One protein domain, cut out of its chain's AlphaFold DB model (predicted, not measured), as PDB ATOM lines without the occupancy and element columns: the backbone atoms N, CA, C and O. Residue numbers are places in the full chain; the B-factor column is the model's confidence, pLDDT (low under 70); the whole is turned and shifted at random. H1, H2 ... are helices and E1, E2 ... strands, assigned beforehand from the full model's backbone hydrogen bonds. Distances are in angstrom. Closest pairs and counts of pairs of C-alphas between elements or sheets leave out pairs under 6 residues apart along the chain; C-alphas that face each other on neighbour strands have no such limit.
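Overview. This is residues 171 to 243 of the 355 residues of an uncharacterized protein of Folsomia candida (UniProt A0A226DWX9). Two strand hairpins follow each other, a small one, E1 and E2, at one end of the domain and a longer one, E3 and E4, near its middle, with the short helix H1 joining them. Beyond the second hairpin comes a loose helical part, in which the short helix H2 sits between the short H3, close to E3, and the longest helix, H4, at the far end. The printed part has 73 residues, with four named helices and four named strands in the order E1, E2, H1, E3, E4, H2, H3, H4. Each hairpin is a separate antiparallel sheet of two strands, and the class is mixed, helices and strands. The whole is only just compact, close to loose, with a radius of gyration of the C-alphas of 13.5 A and spans of 35 by 28 by 18 A.

Arrangement. Begin with E1, residues 177 to 179, and E2, residues 182 to 184, an antiparallel hairpin at 133 degrees, where N 184 and O 177 are 2.9 A apart, within hydrogen-bond range. Go on to H1, residues 186 to 189; the closest C-alphas of E1 and H1, those of Cys 177 and Cys 186, are 5.2 A apart. Next look at the hairpin of E3, residues 190 to 195, and E4, residues 198 to 203, antiparallel at 143 degrees; N 193 and O 200 are 2.8 A apart, and N 202 and O 191 2.9 A, both within hydrogen-bond range. E1 and E3 are apart. H2, residues 208 to 211, and H3, residues 217 to 221, touch, closest at the C-alphas of Gly 208 and Ser 219, 4.7 A. The closest C-alphas of E3 and H3, those of Phe 194 and Gln 218, are 5.6 A apart. H4, residues 228 to 241, touches H2 with residues 231 to 235 alone, closest at the C-alphas of Val 210 and Gly 235, 6.0 A. H3 and H4 are apart. In H3 and H4 every O i to N i+4 pair is within hydrogen-bond range; H1 and H2 are too short for such a pair.

Along the chain. Find C-alpha 177 at (284.437, 65.486, 258.895), where E1 begins; E1 is 6.8 A long and E2 6.3 A. H1 measures 5.5 A. From C-alpha 190 at (291.161, 64.333, 252.751) E3 runs 14.1 A, and E4 runs 16.1 A. H2 measures 5.3 A and H3 5.9 A. H4 runs 19.8 A, ending at C-alpha 241 at (290.544, 77.734, 233.526).

Size, cuts and confidence. The two C-alphas farthest apart, those of Ala 175 and Gly 243, are 39.6 A apart. The printed part has no cut and no long link. Mean pLDDT of the printed part is 79.1; look for values under 70 at residues 196 to 197, 209, 211 to 214 and 235 to 243.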
ATOM      1  N   GLY A 171     291.306  59.060 256.555       90.50
ATOM      2  CA  GLY A 171     290.063  58.605 257.179       90.50
ATOM      3  C   GLY A 171     290.259  57.948 258.547       90.50
ATOM      4  O   GLY A 171     289.371  58.055 259.380       90.50
ATOM      5  N   ASP A 172     291.420  57.334 258.793       90.94
ATOM      6  CA  ASP A 172     291.693  56.610 260.042       90.94
ATOM      7  C   ASP A 172     292.189  57.550 261.152       90.94
ATOM      8  O   ASP A 172     292.057  57.247 262.334       90.94
ATOM      9  N   VAL A 173     292.788  58.685 260.774       90.12
ATOM     10  CA  VAL A 173     293.413  59.632 261.715       90.12
ATOM     11  C   VAL A 173     292.509  60.821 262.035       90.12
ATOM     12  O   VAL A 173     292.610  61.395 263.119       90.12
ATOM     13  N   ILE A 174     291.612  61.204 261.124       91.38
ATOM     14  CA  ILE A 174     290.685  62.320 261.339       91.38
ATOM     15  C   ILE A 174     289.367  61.770 261.890       91.38
ATOM     16  O   ILE A 174     288.634  61.082 261.188       91.38
ATOM     17  N   ALA A 175     289.057  62.108 263.145       92.81
ATOM     18  CA  ALA A 175     287.928  61.539 263.888       92.81
ATOM     19  C   ALA A 175     286.543  61.850 263.289       92.81
ATOM     20  O   ALA A 175     285.608  61.071 263.462       92.81
ATOM     21  N   GLY A 176     286.388  62.974 262.589       92.81
ATOM     22  CA  GLY A 176     285.118  63.349 261.980       92.81
ATOM     23  C   GLY A 176     285.261  64.501 260.997       92.81
ATOM     24  O   GLY A 176     286.059  65.415 261.202       92.81
ATOM     25  N   CYS A 177     284.477  64.452 259.920       94.62
ATOM     26  CA  CYS A 177     284.437  65.486 258.895       94.62
ATOM     27  C   CYS A 177     282.997  65.910 258.659       94.62
ATOM     28  O   CYS A 177     282.106  65.074 258.498       94.62
ATOM     29  N   PHE A 178     282.781  67.220 258.618       93.50
ATOM     30  CA  PHE A 178     281.467  67.806 258.414       93.50
ATOM     31  C   PHE A 178     281.527  68.798 257.264       93.50
ATOM     32  O   PHE A 178     282.338  69.723 257.271       93.50
ATOM     33  N   LEU A 179     280.642  68.623 256.286       90.38
ATOM     34  CA  LEU A 179     280.453  69.570 255.195       90.38
ATOM     35  C   LEU A 179     278.984  69.975 255.176       90.38
ATOM     36  O   LEU A 179     278.101  69.125 255.075       90.38
ATOM     37  N   ASN A 180     278.711  71.273 255.319       92.94
ATOM     38  CA  ASN A 180     277.348  71.813 255.394       92.94
ATOM     39  C   ASN A 180     276.483  71.120 256.466       92.94
ATOM     40  O   ASN A 180     275.351  70.718 256.198       92.94
ATOM     41  N   ARG A 181     277.035  70.953 257.680       92.56
ATOM     42  CA  ARG A 181     276.404  70.267 258.832       92.56
ATOM     43  C   ARG A 181     276.073  68.784 258.607       92.56
ATOM     44  O   ARG A 181     275.434  68.172 259.455       92.56
ATOM     45  N   LYS A 182     276.508  68.187 257.496       94.38
ATOM     46  CA  LYS A 182     276.378  66.749 257.244       94.38
ATOM     47  C   LYS A 182     277.701  66.062 257.536       94.38
ATOM     48  O   LYS A 182     278.740  66.497 257.038       94.38
ATOM     49  N   SER A 183     277.647  64.999 258.333       94.88
ATOM     50  CA  SER A 183     278.793  64.119 258.540       94.88
ATOM     51  C   SER A 183     279.127  63.402 257.233       94.88
ATOM     52  O   SER A 183     278.232  62.929 256.528       94.88
ATOM     53  N   ILE A 184     280.411  63.360 256.901       95.00
ATOM     54  CA  ILE A 184     280.947  62.689 255.721       95.00
ATOM     55  C   ILE A 184     282.219  61.930 256.090       95.00
ATOM     56  O   ILE A 184     282.918  62.268 257.044       95.00
ATOM     57  N   HIS A 185     282.540  60.904 255.307       92.44
ATOM     58  CA  HIS A 185     283.739  60.108 255.526       92.44
ATOM     59  C   HIS A 185     285.002  60.937 255.251       92.44
ATOM     60  O   HIS A 185     285.218  61.386 254.128       92.44
ATOM     61  N   CYS A 186     285.879  61.117 256.241       91.19
ATOM     62  CA  CYS A 186     287.060  61.969 256.081       91.19
ATOM     63  C   CYS A 186     287.980  61.545 254.933       91.19
ATOM     64  O   CYS A 186     288.500  62.403 254.224       91.19
ATOM     65  N   GLY A 187     288.125  60.240 254.687       89.50
ATOM     66  CA  GLY A 187     288.949  59.730 253.589       89.50
ATOM     67  C   GLY A 187     288.409  60.031 252.184       89.50
ATOM     68  O   GLY A 187     289.156  59.895 251.221       89.50
ATOM     69  N   SER A 188     287.140  60.445 252.031       88.06
ATOM     70  CA  SER A 188     286.646  60.879 250.714       88.06
ATOM     71  C   SER A 188     287.082  62.304 250.373       88.06
ATOM     72  O   SER A 188     287.162  62.653 249.199       88.06
ATOM     73  N   VAL A 189     287.399  63.112 251.386       89.25
ATOM     74  CA  VAL A 189     287.680  64.543 251.233       89.25
ATOM     75  C   VAL A 189     289.150  64.870 251.453       89.25
ATOM     76  O   VAL A 189     289.731  65.689 250.739       89.25
ATOM     77  N   PHE A 190     289.749  64.227 252.451       91.88
ATOM     78  CA  PHE A 190     291.161  64.333 252.751       91.88
ATOM     79  C   PHE A 190     291.901  63.195 252.066       91.88
ATOM     80  O   PHE A 190     291.720  62.026 252.403       91.88
ATOM     81  N   LYS A 191     292.757  63.558 251.116       90.12
ATOM     82  CA  LYS A 191     293.606  62.618 250.385       90.12
ATOM     83  C   LYS A 191     294.989  62.587 251.010       90.12
ATOM     84  O   LYS A 191     295.469  63.620 251.502       90.12
ATOM     85  N   LYS A 192     295.645  61.426 250.984       89.00
ATOM     86  CA  LYS A 192     297.031  61.352 251.450       89.00
ATOM     87  C   LYS A 192     297.925  62.171 250.530       89.00
ATOM     88  O   LYS A 192     297.785  62.157 249.307       89.00
ATOM     89  N   ARG A 193     298.887  62.857 251.130       85.19
ATOM     90  CA  ARG A 193     299.950  63.551 250.416       85.19
ATOM     91  C   ARG A 193     301.251  63.362 251.166       85.19
ATOM     92  O   ARG A 193     301.300  63.517 252.384       85.19
ATOM     93  N   PHE A 194     302.311  63.057 250.437       81.00
ATOM     94  CA  PHE A 194     303.646  63.074 251.014       81.00
ATOM     95  C   PHE A 194     304.189  64.504 250.961       81.00
ATOM     96  O   PHE A 194     304.235  65.108 249.886       81.00
ATOM     97  N   SER A 195     304.530  65.060 252.121       75.06
ATOM     98  CA  SER A 195     305.133  66.385 252.258       75.06
ATOM     99  C   SER A 195     306.427  66.296 253.058       75.06
ATOM    100  O   SER A 195     306.803  65.226 253.531       75.06
ATOM    101  N   GLU A 196     307.089  67.432 253.244       68.12
ATOM    102  CA  GLU A 196     308.292  67.551 254.071       68.12
ATOM    103  C   GLU A 196     308.117  67.111 255.525       68.12
ATOM    104  O   GLU A 196     309.079  66.719 256.179       68.12
ATOM    105  N   TRP A 197     306.877  67.087 256.004       68.88
ATOM    106  CA  TRP A 197     306.517  66.625 257.342       68.88
ATOM    107  C   TRP A 197     306.145  65.133 257.372       68.88
ATOM    108  O   TRP A 197     305.661  64.629 258.383       68.88
ATOM    109  N   GLY A 198     306.350  64.418 256.261       75.94
ATOM    110  CA  GLY A 198     305.971  63.021 256.076       75.94
ATOM    111  C   GLY A 198     304.565  62.859 255.493       75.94
ATOM    112  O   GLY A 198     304.142  63.598 254.600       75.94
ATOM    113  N   GLY A 199     303.838  61.845 255.969       82.12
ATOM    114  CA  GLY A 199     302.455  61.599 255.562       82.12
ATOM    115  C   GLY A 199     301.538  62.711 256.058       82.12
ATOM    116  O   GLY A 199     301.390  62.902 257.257       82.12
ATOM    117  N   THR A 200     300.917  63.443 255.140       86.81
ATOM    118  CA  THR A 200     299.976  64.530 255.437       86.81
ATOM    119  C   THR A 200     298.632  64.289 254.770       86.81
ATOM    120  O   THR A 200     298.518  63.493 253.838       86.81
ATOM    121  N   CYS A 201     297.609  64.988 255.251       90.00
ATOM    122  CA  CYS A 201     296.251  64.903 254.738       90.00
ATOM    123  C   CYS A 201     295.847  66.228 254.116       90.00
ATOM    124  O   CYS A 201     295.909  67.268 254.768       90.00
ATOM    125  N   MET A 202     295.437  66.188 252.852       89.00
ATOM    126  CA  MET A 202     295.085  67.382 252.098       89.00
ATOM    127  C   MET A 202     293.604  67.394 251.757       89.00
ATOM    128  O   MET A 202     293.117  66.498 251.070       89.00
ATOM    129  N   PHE A 203     292.908  68.434 252.209       89.00
ATOM    130  CA  PHE A 203     291.546  68.738 251.785       89.00
ATOM    131  C   PHE A 203     291.565  69.312 250.368       89.00
ATOM    132  O   PHE A 203     292.312  70.258 250.113       89.00
ATOM    133  N   ASN A 204     290.735  68.770 249.472       81.88
ATOM    134  CA  ASN A 204     290.575  69.277 248.102       81.88
ATOM    135  C   ASN A 204     291.917  69.451 247.355       81.88
ATOM    136  O   ASN A 204     292.157  70.447 246.672       81.88
ATOM    137  N   GLY A 205     292.835  68.502 247.554       80.88
ATOM    138  CA  GLY A 205     294.135  68.526 246.897       80.88
ATOM    139  C   GLY A 205     293.995  68.327 245.392       80.88
ATOM    140  O   GLY A 205     293.209  67.504 244.935       80.88
ATOM    141  N   ILE A 206     294.784  69.062 244.607       79.19
ATOM    142  CA  ILE A 206     294.884  68.796 243.173       79.19
ATOM    143  C   ILE A 206     295.809  67.581 242.988       79.19
ATOM    144  O   ILE A 206     296.910  67.576 243.556       79.19
ATOM    145  N   PRO A 207     295.414  66.561 242.203       77.69
ATOM    146  CA  PRO A 207     296.242  65.395 241.963       77.69
ATOM    147  C   PRO A 207     297.628  65.790 241.443       77.69
ATOM    148  O   PRO A 207     297.772  66.584 240.509       77.69
ATOM    149  N   GLY A 208     298.665  65.183 242.025       70.75
ATOM    150  CA  GLY A 208     300.050  65.343 241.575       70.75
ATOM    151  C   GLY A 208     300.236  65.123 240.065       70.75
ATOM    152  O   GLY A 208     300.871  65.968 239.433       70.75
ATOM    153  N   PRO A 209     299.630  64.076 239.461       69.62
ATOM    154  CA  PRO A 209     299.727  63.826 238.021       69.62
ATOM    155  C   PRO A 209     299.192  64.953 237.128       69.62
ATOM    156  O   PRO A 209     299.603  65.053 235.978       69.62
ATOM    157  N   VAL A 210     298.283  65.796 237.632       71.94
ATOM    158  CA  VAL A 210     297.680  66.893 236.854       71.94
ATOM    159  C   VAL A 210     298.490  68.185 236.985       71.94
ATOM    160  O   VAL A 210     298.531  68.996 236.065       71.94
ATOM    161  N   THR A 211     299.161  68.388 238.120       67.12
ATOM    162  CA  THR A 211     299.902  69.633 238.401       67.12
ATOM    163  C   THR A 211     301.363  69.595 237.981       67.12
ATOM    164  O   THR A 211     301.968  70.652 237.798       67.12
ATOM    165  N   ARG A 212     301.964  68.407 237.836       64.88
ATOM    166  CA  ARG A 212     303.395  68.268 237.536       64.88
ATOM    167  C   ARG A 212     303.622  67.577 236.196       64.88
ATOM    168  O   ARG A 212     303.203  66.448 235.987       64.88
ATOM    169  N   ARG A 213     304.382  68.244 235.319       61.62
ATOM    170  CA  ARG A 213     304.853  67.687 234.038       61.62
ATOM    171  C   ARG A 213     305.873  66.557 234.226       61.62
ATOM    172  O   ARG A 213     305.973  65.681 233.376       61.62
ATOM    173  N   ILE A 214     306.641  66.603 235.316       65.94
ATOM    174  CA  ILE A 214     307.675  65.622 235.655       65.94
ATOM    175  C   ILE A 214     307.187  64.800 236.848       65.94
ATOM    176  O   ILE A 214     306.762  65.360 237.863       65.94
ATOM    177  N   ARG A 215     307.255  63.472 236.723       70.31
ATOM    178  CA  ARG A 215     306.953  62.554 237.821       70.31
ATOM    179  C   ARG A 215     308.102  62.562 238.823       70.31
ATOM    180  O   ARG A 215     309.235  62.276 238.476       70.31
ATOM    181  N   THR A 216     307.753  62.889 240.056       74.12
ATOM    182  CA  THR A 216     308.607  62.924 241.255       74.12
ATOM    183  C   THR A 216     308.092  61.897 242.257       74.12
ATOM    184  O   THR A 216     306.917  61.501 242.186       74.12
ATOM    185  N   ILE A 217     308.889  61.506 243.249       75.94
ATOM    186  CA  ILE A 217     308.436  60.586 244.292       75.94
ATOM    187  C   ILE A 217     307.210  61.130 245.028       75.94
ATOM    188  O   ILE A 217     306.259  60.391 245.266       75.94
ATOM    189  N   GLN A 218     307.153  62.440 245.294       73.88
ATOM    190  CA  GLN A 218     306.004  63.080 245.940       73.88
ATOM    191  C   GLN A 218     304.712  62.883 245.135       73.88
ATOM    192  O   GLN A 218     303.650  62.616 245.709       73.88
ATOM    193  N   SER A 219     304.797  62.987 243.800       75.94
ATOM    194  CA  SER A 219     303.649  62.693 242.940       75.94
ATOM    195  C   SER A 219     303.280  61.213 242.989       75.94
ATOM    196  O   SER A 219     302.115  60.916 243.224       75.94
ATOM    197  N   VAL A 220     304.249  60.296 242.884       84.00
ATOM    198  CA  VAL A 220     303.998  58.842 242.823       84.00
ATOM    199  C   VAL A 220     303.513  58.259 244.154       84.00
ATOM    200  O   VAL A 220     302.685  57.343 244.183       84.00
ATOM    201  N   LEU A 221     303.956  58.812 245.281       82.88
ATOM    202  CA  LEU A 221     303.447  58.445 246.604       82.88
ATOM    203  C   LEU A 221     301.990  58.862 246.799       82.88
ATOM    204  O   LEU A 221     301.273  58.195 247.537       82.88
ATOM    205  N   SER A 222     301.556  59.914 246.103       79.62
ATOM    206  CA  SER A 222     300.171  60.396 246.116       79.62
ATOM    207  C   SER A 222     299.316  59.771 244.996       79.62
ATOM    208  O   SER A 222     298.119  60.038 244.902       79.62
ATOM    209  N   GLU A 223     299.908  58.949 244.120       81.69
ATOM    210  CA  GLU A 223     299.176  58.223 243.077       81.69
ATOM    211  C   GLU A 223     298.355  57.076 243.674       81.69
ATOM    212  O   GLU A 223     298.853  56.284 244.484       81.69
ATOM    213  N   GLY A 224     297.104  56.966 243.215       80.38
ATOM    214  CA  GLY A 224     296.110  56.002 243.699       80.38
ATOM    215  C   GLY A 224     295.119  56.575 244.716       80.38
ATOM    216  O   GLY A 224     294.099  55.951 244.975       80.38
ATOM    217  N   GLU A 225     295.372  57.776 245.247       84.25
ATOM    218  CA  GLU A 225     294.443  58.475 246.155       84.25
ATOM    219  C   GLU A 225     293.271  59.137 245.410       84.25
ATOM    220  O   GLU A 225     292.210  59.406 245.982       84.25
ATOM    221  N   TYR A 226     293.469  59.401 244.119       84.06
ATOM    222  CA  TYR A 226     292.482  60.003 243.236       84.06
ATOM    223  C   TYR A 226     291.980  58.968 242.239       84.06
ATOM    224  O   TYR A 226     292.764  58.232 241.635       84.06
ATOM    225  N   THR A 227     290.667  58.947 242.066       85.62
ATOM    226  CA  THR A 227     289.979  58.170 241.040       85.62
ATOM    227  C   THR A 227     290.289  58.719 239.647       85.62
ATOM    228  O   THR A 227     290.675  59.881 239.476       85.62
ATOM    229  N   THR A 228     290.116  57.884 238.624       83.50
ATOM    230  CA  THR A 228     290.278  58.289 237.221       83.50
ATOM    231  C   THR A 228     289.337  59.431 236.848       83.50
ATOM    232  O   THR A 228     289.716  60.319 236.081       83.50
ATOM    233  N   GLU A 229     288.146  59.454 237.441       83.25
ATOM    234  CA  GLU A 229     287.132  60.481 237.232       83.25
ATOM    235  C   GLU A 229     287.558  61.817 237.857       83.25
ATOM    236  O   GLU A 229     287.483  62.841 237.181       83.25
ATOM    237  N   GLU A 230     288.067  61.818 239.097       80.75
ATOM    238  CA  GLU A 230     288.592  63.024 239.764       80.75
ATOM    239  C   GLU A 230     289.760  63.640 238.975       80.75
ATOM    240  O   GLU A 230     289.819  64.858 238.789       80.75
ATOM    241  N   ILE A 231     290.672  62.804 238.468       82.06
ATOM    242  CA  ILE A 231     291.813  63.251 237.653       82.06
ATOM    243  C   ILE A 231     291.334  63.846 236.324       82.06
ATOM    244  O   ILE A 231     291.805  64.913 235.931       82.06
ATOM    245  N   SER A 232     290.394  63.183 235.643       80.25
ATOM    246  CA  SER A 232     289.842  63.639 234.361       80.25
ATOM    247  C   SER A 232     289.066  64.951 234.505       80.25
ATOM    248  O   SER A 232     289.277  65.889 233.733       80.25
ATOM    249  N   LEU A 233     288.230  65.062 235.543       79.50
ATOM    250  CA  LEU A 233     287.457  66.265 235.841       79.50
ATOM    251  C   LEU A 233     288.377  67.465 236.105       79.50
ATOM    252  O   LEU A 233     288.152  68.543 235.552       79.50
ATOM    253  N   LEU A 234     289.426  67.274 236.914       70.12
ATOM    254  CA  LEU A 234     290.384  68.328 237.259       70.12
ATOM    255  C   LEU A 234     291.313  68.682 236.096       70.12
ATOM    256  O   LEU A 234     291.582  69.859 235.874       70.12
ATOM    257  N   GLY A 235     291.759  67.700 235.310       61.94
ATOM    258  CA  GLY A 235     292.514  67.953 234.080       61.94
ATOM    259  C   GLY A 235     291.695  68.742 233.054       61.94
ATOM    260  O   GLY A 235     292.193  69.706 232.470       61.94
ATOM    261  N   GLY A 236     290.414  68.394 232.900       60.75
ATOM    262  CA  GLY A 236     289.473  69.110 232.040       60.75
ATOM    263  C   GLY A 236     289.195  70.536 232.516       60.75
ATOM    264  O   GLY A 236     289.247  71.464 231.714       60.75
ATOM    265  N   THR A 237     288.970  70.744 233.818       58.38
ATOM    266  CA  THR A 237     288.729  72.091 234.372       58.38
ATOM    267  C   THR A 237     289.973  72.963 234.383       58.38
ATOM    268  O   THR A 237     289.858  74.142 234.073       58.38
ATOM    269  N   ILE A 238     291.166  72.429 234.653       55.31
ATOM    270  CA  ILE A 238     292.408  73.209 234.543       55.31
ATOM    271  C   ILE A 238     292.645  73.625 233.089       55.31
ATOM    272  O   ILE A 238     292.984  74.780 232.856       55.31
ATOM    273  N   SER A 239     292.372  72.748 232.115       47.72
ATOM    274  CA  SER A 239     292.392  73.107 230.688       47.72
ATOM    275  C   SER A 239     291.336  74.157 230.313       47.72
ATOM    276  O   SER A 239     291.519  74.878 229.337       47.72
ATOM    277  N   MET A 240     290.237  74.244 231.067       49.47
ATOM    278  CA  MET A 240     289.180  75.242 230.878       49.47
ATOM    279  C   MET A 240     289.523  76.584 231.552       49.47
ATOM    280  O   MET A 240     289.210  77.637 231.009       49.47
ATOM    281  N   ILE A 241     290.188  76.556 232.714       50.16
ATOM    282  CA  ILE A 241     290.544  77.734 233.526       50.16
ATOM    283  C   ILE A 241     291.802  78.431 233.002       50.16
ATOM    284  O   ILE A 241     291.884  79.654 233.071       50.16
ATOM    285  N   THR A 242     292.770  77.699 232.439       51.31
ATOM    286  CA  THR A 242     293.930  78.326 231.781       51.31
ATOM    287  C   THR A 242     293.565  79.048 230.486       51.31
ATOM    288  O   THR A 242     294.434  79.689 229.904       51.31
ATOM    289  N   GLY A 243     292.298  78.981 230.050       46.31
ATOM    290  CA  GLY A 243     291.779  79.797 228.954       46.31
ATOM    291  C   GLY A 243     292.509  79.575 227.634       46.31
ATOM    292  O   GLY A 243     292.480  80.447 226.786       46.31
TER     293      GLY A 243